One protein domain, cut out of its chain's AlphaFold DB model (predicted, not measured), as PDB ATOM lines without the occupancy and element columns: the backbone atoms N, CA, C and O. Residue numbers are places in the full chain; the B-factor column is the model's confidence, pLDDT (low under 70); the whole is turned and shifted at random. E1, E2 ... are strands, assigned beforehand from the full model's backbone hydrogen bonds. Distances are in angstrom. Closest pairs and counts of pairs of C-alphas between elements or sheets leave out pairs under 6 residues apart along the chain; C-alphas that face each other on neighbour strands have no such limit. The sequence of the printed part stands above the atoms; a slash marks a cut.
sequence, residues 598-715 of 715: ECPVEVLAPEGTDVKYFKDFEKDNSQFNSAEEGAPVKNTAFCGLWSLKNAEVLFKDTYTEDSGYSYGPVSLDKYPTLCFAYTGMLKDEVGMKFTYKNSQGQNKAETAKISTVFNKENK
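What this domain is: This is residues 598 to 715 of the 715 residues of the protein "Polycystic kidney and hepatic disease 1 (autosomal recessive)-like 1" of Gasterosteus aculeatus (UniProt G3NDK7). This domain has little regular structure: a body of winding loops has a short hairpin, E1 and E2, at one end and a long one, E3 and E4, along one side, its turn at the other end. The printed part has 118 residues, with no named helix and four strands, E1 to E4 in order, in two antiparallel pairs; the class is all strand, with 26 residues in named elements. It is compact, radius of gyration of the C-alphas 15.6 A, spanning 51 by 34 by 29 A.

How they stand to each other: E1, residues 631 to 634, and E2, residues 642 to 645, form an antiparallel hairpin at 142 degrees, with N 633 and O 643 within hydrogen-bond range at 2.8 A. E3, residues 685 to 693, and E4, residues 699 to 707, form another at 159 degrees, with N 690 and O 702 at 2.9 A. E2 and E3 are apart.

Where its parts are: E1 begins at C-alpha 631 (213.900, 93.023, 239.228). E3 is 25.1 A long and E4 25.3 A, ending at C-alpha 707 (217.437, 86.184, 216.466).

The domain as a whole: The farthest C-alphas, Asn 635 and Gln 696, are 51.0 A apart. The printed part has no cut. The link E2 to E3, 39 residues, is long. Residues 598 to 604 and 711 to 715 are among those with pLDDT under 70.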
ATOM      1  N   GLU A 598     230.551  77.552 239.600       66.12
ATOM      2  CA  GLU A 598     231.669  77.792 238.681       66.12
ATOM      3  C   GLU A 598     231.304  78.895 237.681       66.12
ATOM      4  O   GLU A 598     230.474  78.720 236.789       66.12
ATOM      5  N   CYS A 599     231.950  80.051 237.818       68.31
ATOM      6  CA  CYS A 599     231.779  81.162 236.892       68.31
ATOM      7  C   CYS A 599     232.854  81.112 235.795       68.31
ATOM      8  O   CYS A 599     234.039  80.993 236.126       68.31
ATOM      9  N   PRO A 600     232.496  81.263 234.505       65.69
ATOM     10  CA  PRO A 600     233.489  81.425 233.450       65.69
ATOM     11  C   PRO A 600     234.414  82.605 233.769       65.69
ATOM     12  O   PRO A 600     233.944  83.672 234.175       65.69
ATOM     13  N   VAL A 601     235.726  82.433 233.590       66.31
ATOM     14  CA  VAL A 601     236.726  83.478 233.895       66.31
ATOM     15  C   VAL A 601     236.482  84.755 233.090       66.31
ATOM     16  O   VAL A 601     236.777  85.852 233.554       66.31
ATOM     17  N   GLU A 602     235.868  84.616 231.917       62.47
ATOM     18  CA  GLU A 602     235.444  85.699 231.033       62.47
ATOM     19  C   GLU A 602     234.315  86.551 231.637       62.47
ATOM     20  O   GLU A 602     234.172  87.717 231.279       62.47
ATOM     21  N   VAL A 603     233.526  85.988 232.558       64.44
ATOM     22  CA  VAL A 603     232.405  86.647 233.255       64.44
ATOM     23  C   VAL A 603     232.826  87.144 234.645       64.44
ATOM     24  O   VAL A 603     232.082  87.865 235.290       64.44
ATOM     25  N   LEU A 604     234.031  86.813 235.117       67.25
ATOM     26  CA  LEU A 604     234.573  87.309 236.390       67.25
ATOM     27  C   LEU A 604     235.414  88.587 236.240       67.25
ATOM     28  O   LEU A 604     235.873  89.136 237.241       67.25
ATOM     29  N   ALA A 605     235.653  89.052 235.011       73.62
ATOM     30  CA  ALA A 605     236.462  90.235 234.747       73.62
ATOM     31  C   ALA A 605     235.659  91.528 235.021       73.62
ATOM     32  O   ALA A 605     234.722  91.820 234.274       73.62
ATOM     33  N   PRO A 606     236.016  92.328 236.048       79.69
ATOM     34  CA  PRO A 606     235.372  93.615 236.289       79.69
ATOM     35  C   PRO A 606     235.777  94.642 235.219       79.69
ATOM     36  O   PRO A 606     236.649  94.396 234.384       79.69
ATOM     37  N   GLU A 607     235.159  95.822 235.258       85.62
ATOM     38  CA  GLU A 607     235.415  96.899 234.293       85.62
ATOM     39  C   GLU A 607     236.897  97.286 234.208       85.62
ATOM     40  O   GLU A 607     237.603  97.385 235.216       85.62
ATOM     41  N   GLY A 608     237.377  97.540 232.989       83.62
ATOM     42  CA  GLY A 608     238.784  97.815 232.736       83.62
ATOM     43  C   GLY A 608     239.110  98.078 231.267       83.62
ATOM     44  O   GLY A 608     238.332  98.664 230.513       83.62
ATOM     45  N   THR A 609     240.305  97.665 230.844       82.75
ATOM     46  CA  THR A 609     240.776  97.843 229.461       82.75
ATOM     47  C   THR A 609     239.916  97.093 228.455       82.75
ATOM     48  O   THR A 609     239.600  97.657 227.402       82.75
ATOM     49  N   ASP A 610     239.502  95.881 228.827       82.00
ATOM     50  CA  ASP A 610     238.861  94.895 227.952       82.00
ATOM     51  C   ASP A 610     237.356  94.733 228.225       82.00
ATOM     52  O   ASP A 610     236.626  94.239 227.371       82.00
ATOM     53  N   VAL A 611     236.865  95.247 229.360       86.81
ATOM     54  CA  VAL A 611     235.446  95.221 229.749       86.81
ATOM     55  C   VAL A 611     234.959  96.647 229.988       86.81
ATOM     56  O   VAL A 611     235.425  97.317 230.907       86.81
ATOM     57  N   LYS A 612     234.028  97.134 229.158       88.25
ATOM     58  CA  LYS A 612     233.472  98.495 229.295       88.25
ATOM     59  C   LYS A 612     232.299  98.585 230.275       88.25
ATOM     60  O   LYS A 612     232.073  99.662 230.808       88.25
ATOM     61  N   TYR A 613     231.552  97.504 230.471       87.88
ATOM     62  CA  TYR A 613     230.371  97.467 231.331       87.88
ATOM     63  C   TYR A 613     230.306  96.122 232.049       87.88
ATOM     64  O   TYR A 613     230.371  95.084 231.388       87.88
ATOM     65  N   PHE A 614     230.180  96.145 233.375       86.44
ATOM     66  CA  PHE A 614     230.081  94.947 234.205       86.44
ATOM     67  C   PHE A 614     229.047  95.117 235.322       86.44
ATOM     68  O   PHE A 614     229.119  96.064 236.107       86.44
ATOM     69  N   LYS A 615     228.105  94.172 235.426       84.38
ATOM     70  CA  LYS A 615     227.153  94.080 236.543       84.38
ATOM     71  C   LYS A 615     226.902  92.621 236.926       84.38
ATOM     72  O   LYS A 615     226.397  91.849 236.118       84.38
ATOM     73  N   ASP A 616     227.235  92.293 238.174       80.81
ATOM     74  CA  ASP A 616     227.002  90.995 238.828       80.81
ATOM     75  C   ASP A 616     225.838  91.027 239.838       80.81
ATOM     76  O   ASP A 616     225.395  89.989 240.306       80.81
ATOM     77  N   PHE A 617     225.313  92.218 240.141       84.06
ATOM     78  CA  PHE A 617     224.191  92.471 241.053       84.06
ATOM     79  C   PHE A 617     224.429  92.106 242.529       84.06
ATOM     80  O   PHE A 617     223.485  92.096 243.325       84.06
ATOM     81  N   GLU A 618     225.678  91.878 242.940       83.12
ATOM     82  CA  GLU A 618     226.008  91.439 244.306       83.12
ATOM     83  C   GLU A 618     226.096  92.588 245.327       83.12
ATOM     84  O   GLU A 618     226.057  92.352 246.537       83.12
ATOM     85  N   LYS A 619     226.236  93.840 244.867       79.31
ATOM     86  CA  LYS A 619     226.490  95.011 245.734       79.31
ATOM     87  C   LYS A 619     225.396  96.076 245.673       79.31
ATOM     88  O   LYS A 619     224.687  96.268 246.656       79.31
ATOM     89  N   ASP A 620     225.291  96.796 244.556       74.94
ATOM     90  CA  ASP A 620     224.354  97.915 244.389       74.94
ATOM     91  C   ASP A 620     223.430  97.688 243.192       74.94
ATOM     92  O   ASP A 620     223.857  97.714 242.037       74.94
ATOM     93  N   ASN A 621     222.145  97.510 243.503       74.12
ATOM     94  CA  ASN A 621     221.072  97.291 242.537       74.12
ATOM     95  C   ASN A 621     220.068  98.452 242.495       74.12
ATOM     96  O   ASN A 621     218.981  98.317 241.935       74.12
ATOM     97  N   SER A 622     220.399  99.599 243.096       72.56
ATOM     98  CA  SER A 622     219.499 100.757 243.194       72.56
ATOM     99  C   SER A 622     219.047 101.304 241.834       72.56
ATOM    100  O   SER A 622     217.971 101.894 241.745       72.56
ATOM    101  N   GLN A 623     219.834 101.062 240.782       72.56
ATOM    102  CA  GLN A 623     219.566 101.466 239.399       72.56
ATOM    103  C   GLN A 623     218.700 100.465 238.609       72.56
ATOM    104  O   GLN A 623     218.450 100.702 237.435       72.56
ATOM    105  N   PHE A 624     218.256  99.357 239.216       75.44
ATOM    106  CA  PHE A 624     217.496  98.293 238.545       75.44
ATOM    107  C   PHE A 624     216.191  98.007 239.295       75.44
ATOM    108  O   PHE A 624     216.042  96.981 239.952       75.44
ATOM    109  N   ASN A 625     215.260  98.962 239.285       67.56
ATOM    110  CA  ASN A 625     213.996  98.855 240.031       67.56
ATOM    111  C   ASN A 625     212.753  99.230 239.210       67.56
ATOM    112  O   ASN A 625     211.650  99.314 239.759       67.56
ATOM    113  N   SER A 626     212.919  99.450 237.906       72.94
ATOM    114  CA  SER A 626     211.837  99.781 236.987       72.94
ATOM    115  C   SER A 626     211.381  98.567 236.172       72.94
ATOM    116  O   SER A 626     212.079  97.562 236.053       72.94
ATOM    117  N   ALA A 627     210.189  98.667 235.575       68.44
ATOM    118  CA  ALA A 627     209.639  97.607 234.730       68.44
ATOM    119  C   ALA A 627     210.506  97.303 233.488       68.44
ATOM    120  O   ALA A 627     210.466  96.179 233.002       68.44
ATOM    121  N   GLU A 628     211.292  98.273 232.999       78.44
ATOM    122  CA  GLU A 628     212.186  98.101 231.841       78.44
ATOM    123  C   GLU A 628     213.532  97.461 232.223       78.44
ATOM    124  O   GLU A 628     214.126  96.716 231.444       78.44
ATOM    125  N   GLU A 629     214.037  97.766 233.418       80.19
ATOM    126  CA  GLU A 629     215.350  97.316 233.895       80.19
ATOM    127  C   GLU A 629     215.289  95.929 234.533       80.19
ATOM    128  O   GLU A 629     216.313  95.275 234.650       80.19
ATOM    129  N   GLY A 630     214.105  95.440 234.901       83.00
ATOM    130  CA  GLY A 630     213.939  94.153 235.572       83.00
ATOM    131  C   GLY A 630     214.100  94.244 237.091       83.00
ATOM    132  O   GLY A 630     214.354  95.307 237.656       83.00
ATOM    133  N   ALA A 631     213.900  93.111 237.767       85.62
ATOM    134  CA  ALA A 631     213.900  93.023 239.228       85.62
ATOM    135  C   ALA A 631     215.054  92.139 239.741       85.62
ATOM    136  O   ALA A 631     215.110  90.960 239.376       85.62
ATOM    137  N   PRO A 632     215.946  92.655 240.605       84.88
ATOM    138  CA  PRO A 632     216.966  91.861 241.274       84.88
ATOM    139  C   PRO A 632     216.324  90.786 242.154       84.88
ATOM    140  O   PRO A 632     215.479  91.077 243.003       84.88
ATOM    141  N   VAL A 633     216.733  89.539 241.964       85.00
ATOM    142  CA  VAL A 633     216.247  88.368 242.697       85.00
ATOM    143  C   VAL A 633     217.419  87.569 243.250       85.00
ATOM    144  O   VAL A 633     218.474  87.470 242.623       85.00
ATOM    145  N   LYS A 634     217.223  87.013 244.446       82.00
ATOM    146  CA  LYS A 634     218.227  86.235 245.176       82.00
ATOM    147  C   LYS A 634     218.020  84.733 244.946       82.00
ATOM    148  O   LYS A 634     216.881  84.292 244.825       82.00
ATOM    149  N   ASN A 635     219.106  83.960 244.981       74.75
ATOM    150  CA  ASN A 635     219.164  82.496 244.845       74.75
ATOM    151  C   ASN A 635     218.769  81.959 243.456       74.75
ATOM    152  O   ASN A 635     218.374  80.804 243.334       74.75
ATOM    153  N   THR A 636     218.857  82.783 242.410       66.88
ATOM    154  CA  THR A 636     218.539  82.389 241.020       66.88
ATOM    155  C   THR A 636     219.628  82.813 240.033       66.88
ATOM    156  O   THR A 636     219.364  83.006 238.847       66.88
ATOM    157  N   ALA A 637     220.840  83.050 240.532       63.44
ATOM    158  CA  ALA A 637     221.933  83.589 239.741       63.44
ATOM    159  C   ALA A 637     222.668  82.514 238.938       63.44
ATOM    160  O   ALA A 637     222.774  81.368 239.362       63.44
ATOM    161  N   PHE A 638     223.200  82.916 237.780       70.94
ATOM    162  CA  PHE A 638     224.119  82.100 236.979       70.94
ATOM    163  C   PHE A 638     225.518  82.043 237.610       70.94
ATOM    164  O   PHE A 638     226.148  80.995 237.648       70.94
ATOM    165  N   CYS A 639     225.984  83.176 238.135       73.00
ATOM    166  CA  CYS A 639     227.223  83.325 238.883       73.00
ATOM    167  C   CYS A 639     226.940  84.301 240.031       73.00
ATOM    168  O   CYS A 639     226.479  85.407 239.763       73.00
ATOM    169  N   GLY A 640     227.170  83.892 241.282       76.44
ATOM    170  CA  GLY A 640     226.826  84.689 242.470       76.44
ATOM    171  C   GLY A 640     225.511  84.273 243.141       76.44
ATOM    172  O   GLY A 640     225.040  83.148 242.981       76.44
ATOM    173  N   LEU A 641     224.938  85.166 243.945       78.69
ATOM    174  CA  LEU A 641     223.678  84.998 244.677       78.69
ATOM    175  C   LEU A 641     222.526  85.783 244.044       78.69
ATOM    176  O   LEU A 641     221.366  85.418 244.258       78.69
ATOM    177  N   TRP A 642     222.812  86.844 243.294       83.06
ATOM    178  CA  TRP A 642     221.831  87.766 242.734       83.06
ATOM    179  C   TRP A 642     221.814  87.742 241.206       83.06
ATOM    180  O   TRP A 642     222.819  87.562 240.530       83.06
ATOM    181  N   SER A 643     220.626  87.914 240.632       82.94
ATOM    182  CA  SER A 643     220.444  88.069 239.186       82.94
ATOM    183  C   SER A 643     219.278  88.991 238.883       82.94
ATOM    184  O   SER A 643     218.429  89.243 239.735       82.94
ATOM    185  N   LEU A 644     219.226  89.484 237.652       85.31
ATOM    186  CA  LEU A 644     218.180  90.380 237.189       85.31
ATOM    187  C   LEU A 644     217.088  89.593 236.452       85.31
ATOM    188  O   LEU A 644     217.348  88.939 235.439       85.31
ATOM    189  N   LYS A 645     215.854  89.639 236.965       86.69
ATOM    190  CA  LYS A 645     214.697  88.929 236.404       86.69
ATOM    191  C   LYS A 645     213.891  89.810 235.455       86.69
ATOM    192  O   LYS A 645     213.492  90.909 235.836       86.69
ATOM    193  N   ASN A 646     213.561  89.268 234.278       85.38
ATOM    194  CA  ASN A 646     212.700  89.886 233.258       85.38
ATOM    195  C   ASN A 646     213.162  91.290 232.801       85.38
ATOM    196  O   ASN A 646     212.336  92.189 232.676       85.38
ATOM    197  N   ALA A 647     214.461  91.495 232.568       85.94
ATOM    198  CA  ALA A 647     214.958  92.762 232.028       85.94
ATOM    199  C   ALA A 647     214.557  92.941 230.551       85.94
ATOM    200  O   ALA A 647     214.804  92.055 229.731       85.94
ATOM    201  N   GLU A 648     213.979  94.093 230.200       86.69
ATOM    202  CA  GLU A 648     213.722  94.482 228.804       86.69
ATOM    203  C   GLU A 648     214.965  95.127 228.170       86.69
ATOM    204  O   GLU A 648     215.198  94.996 226.966       86.69
ATOM    205  N   VAL A 649     215.795  95.793 228.981       87.06
ATOM    206  CA  VAL A 649     217.017  96.466 228.531       87.06
ATOM    207  C   VAL A 649     218.233  95.979 229.317       87.06
ATOM    208  O   VAL A 649     218.274  96.090 230.535       87.06
ATOM    209  N   LEU A 650     219.243  95.475 228.600       85.94
ATOM    210  CA  LEU A 650     220.487  94.955 229.190       85.94
ATOM    211  C   LEU A 650     221.543  96.045 229.444       85.94
ATOM    212  O   LEU A 650     222.380  95.903 230.326       85.94
ATOM    213  N   PHE A 651     221.525  97.127 228.657       88.44
ATOM    214  CA  PHE A 651     222.459  98.249 228.769       88.44
ATOM    215  C   PHE A 651     221.846  99.533 228.191       88.44
ATOM    216  O   PHE A 651     221.241  99.505 227.116       88.44
ATOM    217  N   LYS A 652     222.052 100.670 228.870       87.88
ATOM    218  CA  LYS A 652     221.777 102.024 228.359       87.88
ATOM    219  C   LYS A 652     223.019 102.898 228.534       87.88
ATOM    220  O   LYS A 652     223.713 102.800 229.541       87.88
ATOM    221  N   ASP A 653     223.251 103.812 227.594       87.00
ATOM    222  CA  ASP A 653     224.332 104.809 227.683       87.00
ATOM    223  C   ASP A 653     224.180 105.750 228.894       87.00
ATOM    224  O   ASP A 653     225.166 106.311 229.373       87.00
ATOM    225  N   THR A 654     222.958 105.885 229.413       85.88
ATOM    226  CA  THR A 654     222.616 106.643 230.621       85.88
ATOM    227  C   THR A 654     222.899 105.919 231.936       85.88
ATOM    228  O   THR A 654     222.729 106.537 232.984       85.88
ATOM    229  N   TYR A 655     223.273 104.634 231.929       86.69
ATOM    230  CA  TYR A 655     223.644 103.933 233.164       86.69
ATOM    231  C   TYR A 655     224.890 104.550 233.794       86.69
ATOM    232  O   TYR A 655     225.720 105.127 233.091       86.69
ATOM    233  N   THR A 656     225.008 104.435 235.116       85.06
ATOM    234  CA  THR A 656     226.057 105.122 235.879       85.06
ATOM    235  C   THR A 656     227.199 104.168 236.219       85.06
ATOM    236  O   THR A 656     226.962 103.093 236.776       85.06
ATOM    237  N   GLU A 657     228.423 104.583 235.904       82.44
ATOM    238  CA  GLU A 657     229.671 103.974 236.369       82.44
ATOM    239  C   GLU A 657     229.817 104.149 237.892       82.44
ATOM    240  O   GLU A 657     229.225 105.053 238.487       82.44
ATOM    241  N   ASP A 658     230.689 103.365 238.529       75.50
ATOM    242  CA  ASP A 658     231.020 103.527 239.958       75.50
ATOM    243  C   ASP A 658     231.591 104.926 240.282       75.50
ATOM    244  O   ASP A 658     231.530 105.402 241.415       75.50
ATOM    245  N   SER A 659     232.125 105.614 239.267       78.06
ATOM    246  CA  SER A 659     232.618 106.992 239.340       78.06
ATOM    247  C   SER A 659     231.504 108.051 239.420       78.06
ATOM    248  O   SER A 659     231.793 109.219 239.688       78.06
ATOM    249  N   GLY A 660     230.242 107.671 239.187       79.50
ATOM    250  CA  GLY A 660     229.085 108.570 239.155       79.50
ATOM    251  C   GLY A 660     228.809 109.220 237.791       79.50
ATOM    252  O   GLY A 660     227.863 109.998 237.672       79.50
ATOM    253  N   TYR A 661     229.607 108.919 236.760       84.38
ATOM    254  CA  TYR A 661     229.387 109.387 235.387       84.38
ATOM    255  C   TYR A 661     228.599 108.367 234.556       84.38
ATOM    256  O   TYR A 661     228.620 107.174 234.832       84.38
ATOM    257  N   SER A 662     227.905 108.830 233.515       87.31
ATOM    258  CA  SER A 662     227.194 107.947 232.583       87.31
ATOM    259  C   SER A 662     228.165 107.212 231.646       87.31
ATOM    260  O   SER A 662     229.065 107.867 231.113       87.31
ATOM    261  N   TYR A 663     227.943 105.925 231.350       88.31
ATOM    262  CA  TYR A 663     228.819 105.137 230.456       88.31
ATOM    263  C   TYR A 663     228.995 105.738 229.054       88.31
ATOM    264  O   TYR A 663     230.070 105.597 228.458       88.31
ATOM    265  N   GLY A 664     227.960 106.390 228.512       89.75
ATOM    266  CA  GLY A 664     227.959 106.894 227.139       89.75
ATOM    267  C   GLY A 664     227.932 105.780 226.075       89.75
ATOM    268  O   GLY A 664     227.707 104.609 226.392       89.75
ATOM    269  N   PRO A 665     228.133 106.119 224.786       87.56
ATOM    270  CA  PRO A 665     228.141 105.136 223.704       87.56
ATOM    271  C   PRO A 665     229.368 104.212 223.777       87.56
ATOM    272  O   PRO A 665     230.502 104.668 223.938       87.56
ATOM    273  N   VAL A 666     229.146 102.909 223.587       89.12
ATOM    274  CA  VAL A 666     230.199 101.882 223.584       89.12
ATOM    275  C   VAL A 666     230.729 101.669 222.164       89.12
ATOM    276  O   VAL A 666     229.963 101.461 221.224       89.12
ATOM    277  N   SER A 667     232.054 101.722 221.995       88.94
ATOM    278  CA  SER A 667     232.701 101.437 220.710       88.94
ATOM    279  C   SER A 667     232.719  99.933 220.443       88.94
ATOM    280  O   SER A 667     233.449  99.199 221.107       88.94
ATOM    281  N   LEU A 668     231.958  99.493 219.439       86.69
ATOM    282  CA  LEU A 668     231.905  98.088 219.019       86.69
ATOM    283  C   LEU A 668     233.214  97.598 218.374       86.69
ATOM    284  O   LEU A 668     233.479  96.404 218.394       86.69
ATOM    285  N   ASP A 669     234.064  98.500 217.864       85.69
ATOM    286  CA  ASP A 669     235.392  98.136 217.339       85.69
ATOM    287  C   ASP A 669     236.337  97.659 218.451       85.69
ATOM    288  O   ASP A 669     237.232  96.849 218.214       85.69
ATOM    289  N   LYS A 670     236.154  98.187 219.668       87.00
ATOM    290  CA  LYS A 670     236.962  97.838 220.840       87.00
ATOM    291  C   LYS A 670     236.286  96.786 221.721       87.00
ATOM    292  O   LYS A 670     236.974  95.938 222.275       87.00
ATOM    293  N   TYR A 671     234.961  96.841 221.834       88.69
ATOM    294  CA  TYR A 671     234.148  95.954 222.667       88.69
ATOM    295  C   TYR A 671     233.065  95.277 221.809       88.69
ATOM    296  O   TYR A 671     231.902  95.681 221.856       88.69
ATOM    297  N   PRO A 672     233.433  94.282 220.980       83.56
ATOM    298  CA  PRO A 672     232.512  93.665 220.023       83.56
ATOM    299  C   PRO A 672     231.557  92.638 220.652       83.56
ATOM    300  O   PRO A 672     230.647  92.164 219.973       83.56
ATOM    301  N   THR A 673     231.762  92.273 221.921       81.62
ATOM    302  CA  THR A 673     231.079  91.147 222.573       81.62
ATOM    303  C   THR A 673     230.226  91.619 223.746       81.62
ATOM    304  O   THR A 673     230.692  92.391 224.581       81.62
ATOM    305  N   LEU A 674     228.995  91.105 223.831       82.38
ATOM    306  CA  LEU A 674     228.102  91.257 224.979       82.38
ATOM    307  C   LEU A 674     227.813  89.874 225.573       82.38
ATOM    308  O   LEU A 674     227.256  89.015 224.890       82.38
ATOM    309  N   CYS A 675     228.155  89.687 226.844       79.69
ATOM    310  CA  CYS A 675     227.845  88.484 227.612       79.69
ATOM    311  C   CYS A 675     226.818  88.831 228.690       79.69
ATOM    312  O   CYS A 675     226.986  89.821 229.399       79.69
ATOM    313  N   PHE A 676     225.767  88.026 228.827       80.75
ATOM    314  CA  PHE A 676     224.773  88.194 229.884       80.75
ATOM    315  C   PHE A 676     224.149  86.849 230.256       80.75
ATOM    316  O   PHE A 676     223.996  85.965 229.413       80.75
ATOM    317  N   ALA A 677     223.765  86.719 231.522       78.31
ATOM    318  CA  ALA A 677     222.871  85.671 231.993       78.31
ATOM    319  C   ALA A 677     221.457  86.245 232.137       78.31
ATOM    320  O   ALA A 677     221.294  87.438 232.396       78.31
ATOM    321  N   TYR A 678     220.434  85.409 231.979       79.31
ATOM    322  CA  TYR A 678     219.042  85.838 232.077       79.31
ATOM    323  C   TYR A 678     218.243  84.939 233.013       79.31
ATOM    324  O   TYR A 678     218.507  83.746 233.141       79.31
ATOM    325  N   THR A 679     217.232  85.531 233.643       79.06
ATOM    326  CA  THR A 679     216.209  84.816 234.402       79.06
ATOM    327  C   THR A 679     214.838  85.367 234.016       79.06
ATOM    328  O   THR A 679     214.631  86.583 233.965       79.06
ATOM    329  N   GLY A 680     213.883  84.469 233.766       77.81
ATOM    330  CA  GLY A 680     212.521  84.815 233.364       77.81
ATOM    331  C   GLY A 680     212.247  84.691 231.861       77.81
ATOM    332  O   GLY A 680     213.030  84.110 231.114       77.81
ATOM    333  N   MET A 681     211.086  85.183 231.421       77.44
ATOM    334  CA  MET A 681     210.591  84.957 230.058       77.44
ATOM    335  C   MET A 681     211.084  86.047 229.108       77.44
ATOM    336  O   MET A 681     210.555  87.158 229.109       77.44
ATOM    337  N   LEU A 682     212.061  85.708 228.266       77.19
ATOM    338  CA  LEU A 682     212.541  86.577 227.196       77.19
ATOM    339  C   LEU A 682     211.935  86.188 225.845       77.19
ATOM    340  O   LEU A 682     211.586  85.033 225.590       77.19
ATOM    341  N   LYS A 683     211.810  87.176 224.958       81.12
ATOM    342  CA  LYS A 683     211.521  86.939 223.544       81.12
ATOM    343  C   LYS A 683     212.799  86.441 222.868       81.12
ATOM    344  O   LYS A 683     213.854  86.987 223.147       81.12
ATOM    345  N   ASP A 684     212.678  85.490 221.944       83.56
ATOM    346  CA  ASP A 684     213.741  84.890 221.112       83.56
ATOM    347  C   ASP A 684     214.393  85.899 220.111       83.56
ATOM    348  O   ASP A 684     214.538  85.660 218.912       83.56
ATOM    349  N   GLU A 685     214.708  87.110 220.576       84.38
ATOM    350  CA  GLU A 685     215.238  88.242 219.812       84.38
ATOM    351  C   GLU A 685     215.967  89.211 220.759       84.38
ATOM    352  O   GLU A 685     215.397  89.653 221.755       84.38
ATOM    353  N   VAL A 686     217.191  89.614 220.410       86.25
ATOM    354  CA  VAL A 686     217.938  90.690 221.081       86.25
ATOM    355  C   VAL A 686     218.022  91.897 220.151       86.25
ATOM    356  O   VAL A 686     218.459  91.792 219.004       86.25
ATOM    357  N   GLY A 687     217.587  93.061 220.630       88.62
ATOM    358  CA  GLY A 687     217.688  94.321 219.896       88.62
ATOM    359  C   GLY A 687     218.989  95.055 220.213       88.62
ATOM    360  O   GLY A 687     219.301  95.272 221.378       88.62
ATOM    361  N   MET A 688     219.717  95.504 219.189       89.44
ATOM    362  CA  MET A 688     220.902  96.349 219.349       89.44
ATOM    363  C   MET A 688     220.773  97.610 218.503       89.44
ATOM    364  O   MET A 688     220.653  97.545 217.280       89.44
ATOM    365  N   LYS A 689     220.835  98.772 219.151       90.62
ATOM    366  CA  LYS A 689     220.894 100.071 218.478       90.62
ATOM    367  C   LYS A 689     222.345 100.522 218.387       90.62
ATOM    368  O   LYS A 689     223.009 100.646 219.411       90.62
ATOM    369  N   PHE A 690     222.823 100.802 217.183       89.94
ATOM    370  CA  PHE A 690     224.203 101.221 216.953       89.94
ATOM    371  C   PHE A 690     224.280 102.361 215.941       89.94
ATOM    372  O   PHE A 690     223.363 102.601 215.150       89.94
ATOM    373  N   THR A 691     225.396 103.084 215.980       90.19
ATOM    374  CA  THR A 691     225.716 104.130 215.010       90.19
ATOM    375  C   THR A 691     226.977 103.767 214.254       90.19
ATOM    376  O   THR A 691     227.972 103.402 214.872       90.19
ATOM    377  N   TYR A 692     226.960 103.913 212.933       88.19
ATOM    378  CA  TYR A 692     228.108 103.635 212.075       88.19
ATOM    379  C   TYR A 692     228.305 104.747 211.048       88.19
ATOM    380  O   TYR A 692     227.389 105.516 210.746       88.19
ATOM    381  N   LYS A 693     229.515 104.834 210.494       88.75
ATOM    382  CA  LYS A 693     229.831 105.745 209.396       88.75
ATOM    383  C   LYS A 693     229.751 104.967 208.087       88.75
ATOM    384  O   LYS A 693     230.492 104.010 207.894       88.75
ATOM    385  N   ASN A 694     228.830 105.340 207.204       86.38
ATOM    386  CA  ASN A 694     228.666 104.645 205.928       86.38
ATOM    387  C   ASN A 694     229.835 104.940 204.963       86.38
ATOM    388  O   ASN A 694     230.689 105.789 205.224       86.38
ATOM    389  N   SER A 695     229.843 104.282 203.800       85.56
ATOM    390  CA  SER A 695     230.863 104.469 202.753       85.56
ATOM    391  C   SER A 695     230.963 105.901 202.200       85.56
ATOM    392  O   SER A 695     231.953 106.244 201.562       85.56
ATOM    393  N   GLN A 696     229.969 106.755 202.465       87.88
ATOM    394  CA  GLN A 696     229.937 108.174 202.090       87.88
ATOM    395  C   GLN A 696     230.395 109.095 203.233       87.88
ATOM    396  O   GLN A 696     230.324 110.318 203.120       87.88
ATOM    397  N   GLY A 697     230.843 108.527 204.353       87.25
ATOM    398  CA  GLY A 697     231.303 109.276 205.512       87.25
ATOM    399  C   GLY A 697     230.186 109.867 206.380       87.25
ATOM    400  O   GLY A 697     230.481 110.686 207.248       87.25
ATOM    401  N   GLN A 698     228.926 109.481 206.173       89.00
ATOM    402  CA  GLN A 698     227.785 109.960 206.956       89.00
ATOM    403  C   GLN A 698     227.524 109.047 208.153       89.00
ATOM    404  O   GLN A 698     227.508 107.824 208.008       89.00
ATOM    405  N   ASN A 699     227.248 109.640 209.315       88.62
ATOM    406  CA  ASN A 699     226.803 108.889 210.486       88.62
ATOM    407  C   ASN A 699     225.350 108.436 210.284       88.62
ATOM    408  O   ASN A 699     224.462 109.252 210.018       88.62
ATOM    409  N   LYS A 700     225.108 107.136 210.415       90.19
ATOM    410  CA  LYS A 700     223.789 106.501 210.394       90.19
ATOM    411  C   LYS A 700     223.547 105.810 211.729       90.19
ATOM    412  O   LYS A 700     224.494 105.361 212.365       90.19
ATOM    413  N   ALA A 701     222.285 105.757 212.143       90.50
ATOM    414  CA  ALA A 701     221.836 105.016 213.314       90.50
ATOM    415  C   ALA A 701     220.862 103.935 212.850       90.50
ATOM    416  O   ALA A 701     219.909 104.244 212.132       90.50
ATOM    417  N   GLU A 702     221.099 102.696 213.258       90.12
ATOM    418  CA  GLU A 702     220.259 101.551 212.924       90.12
ATOM    419  C   GLU A 702     219.984 100.709 214.168       90.12
ATOM    420  O   GLU A 702     220.750 100.721 215.134       90.12
ATOM    421  N   THR A 703     218.863  99.990 214.139       89.25
ATOM    422  CA  THR A 703     218.515  98.993 215.151       89.25
ATOM    423  C   THR A 703     218.509  97.627 214.485       89.25
ATOM    424  O   THR A 703     217.627  97.338 213.677       89.25
ATOM    425  N   ALA A 704     219.488  96.793 214.825       86.38
ATOM    426  CA  ALA A 704     219.513  95.393 214.438       86.38
ATOM    427  C   ALA A 704     218.670  94.560 215.411       86.38
ATOM    428  O   ALA A 704     218.638  94.823 216.613       86.38
ATOM    429  N   LYS A 705     217.999  93.542 214.875       83.06
ATOM    430  CA  LYS A 705     217.296  92.507 215.634       83.06
ATOM    431  C   LYS A 705     218.015  91.193 215.388       83.06
ATOM    432  O   LYS A 705     218.038  90.716 214.257       83.06
ATOM    433  N   ILE A 706     218.634  90.659 216.426       80.44
ATOM    434  CA  ILE A 706     219.433  89.441 216.377       80.44
ATOM    435  C   ILE A 706     218.549  88.317 216.905       80.44
ATOM    436  O   ILE A 706     218.138  88.344 218.063       80.44
ATOM    437  N   SER A 707     218.205  87.359 216.049       74.62
ATOM    438  CA  SER A 707     217.437  86.184 216.466       74.62
ATOM    439  C   SER A 707     218.294  85.304 217.374       74.62
ATOM    440  O   SER A 707     219.455  85.042 217.070       74.62
ATOM    441  N   THR A 708     217.723  84.868 218.490       72.88
ATOM    442  CA  THR A 708     218.359  83.965 219.459       72.88
ATOM    443  C   THR A 708     217.300  83.017 220.000       72.88
ATOM    444  O   THR A 708     216.120  83.319 219.882       72.88
ATOM    445  N   VAL A 709     217.686  81.900 220.604       71.38
ATOM    446  CA  VAL A 709     216.739  81.005 221.278       71.38
ATOM    447  C   VAL A 709     217.014  81.065 222.773       71.38
ATOM    448  O   VAL A 709     218.110  80.728 223.221       71.38
ATOM    449  N   PHE A 710     216.040  81.534 223.551       74.94
ATOM    450  CA  PHE A 710     216.097  81.465 225.008       74.94
ATOM    451  C   PHE A 710     215.368  80.205 225.472       74.94
ATOM    452  O   PHE A 710     214.230  79.938 225.076       74.94
ATOM    453  N   ASN A 711     216.031  79.407 226.309       63.62
ATOM    454  CA  ASN A 711     215.471  78.163 226.807       63.62
ATOM    455  C   ASN A 711     214.274  78.470 227.725       63.62
ATOM    456  O   ASN A 711     214.400  79.180 228.723       63.62
ATOM    457  N   LYS A 712     213.097  77.943 227.374       60.44
ATOM    458  CA  LYS A 712     211.827  78.178 228.089       60.44
ATOM    459  C   LYS A 712     211.618  77.210 229.258       60.44
ATOM    460  O   LYS A 712     210.579  77.271 229.913       60.44
ATOM    461  N   GLU A 713     212.575  76.312 229.494       47.47
ATOM    462  CA  GLU A 713     212.487  75.241 230.492       47.47
ATOM    463  C   GLU A 713     212.897  75.655 231.915       47.47
ATOM    464  O   GLU A 713     212.495  74.978 232.858       47.47
ATOM    465  N   ASN A 714     213.572  76.799 232.107       43.28
ATOM    466  CA  ASN A 714     213.844  77.371 233.438       43.28
ATOM    467  C   ASN A 714     212.578  78.024 234.036       43.28
ATOM    468  O   ASN A 714     212.467  79.252 234.103       43.28
ATOM    469  N   LYS A 715     211.595  77.191 234.396       35.88
ATOM    470  CA  LYS A 715     210.350  77.575 235.083       35.88
ATOM    471  C   LYS A 715     210.533  77.795 236.577       35.88
ATOM    472  O   LYS A 715     211.195  76.951 237.215       35.88
TER     473      LYS A 715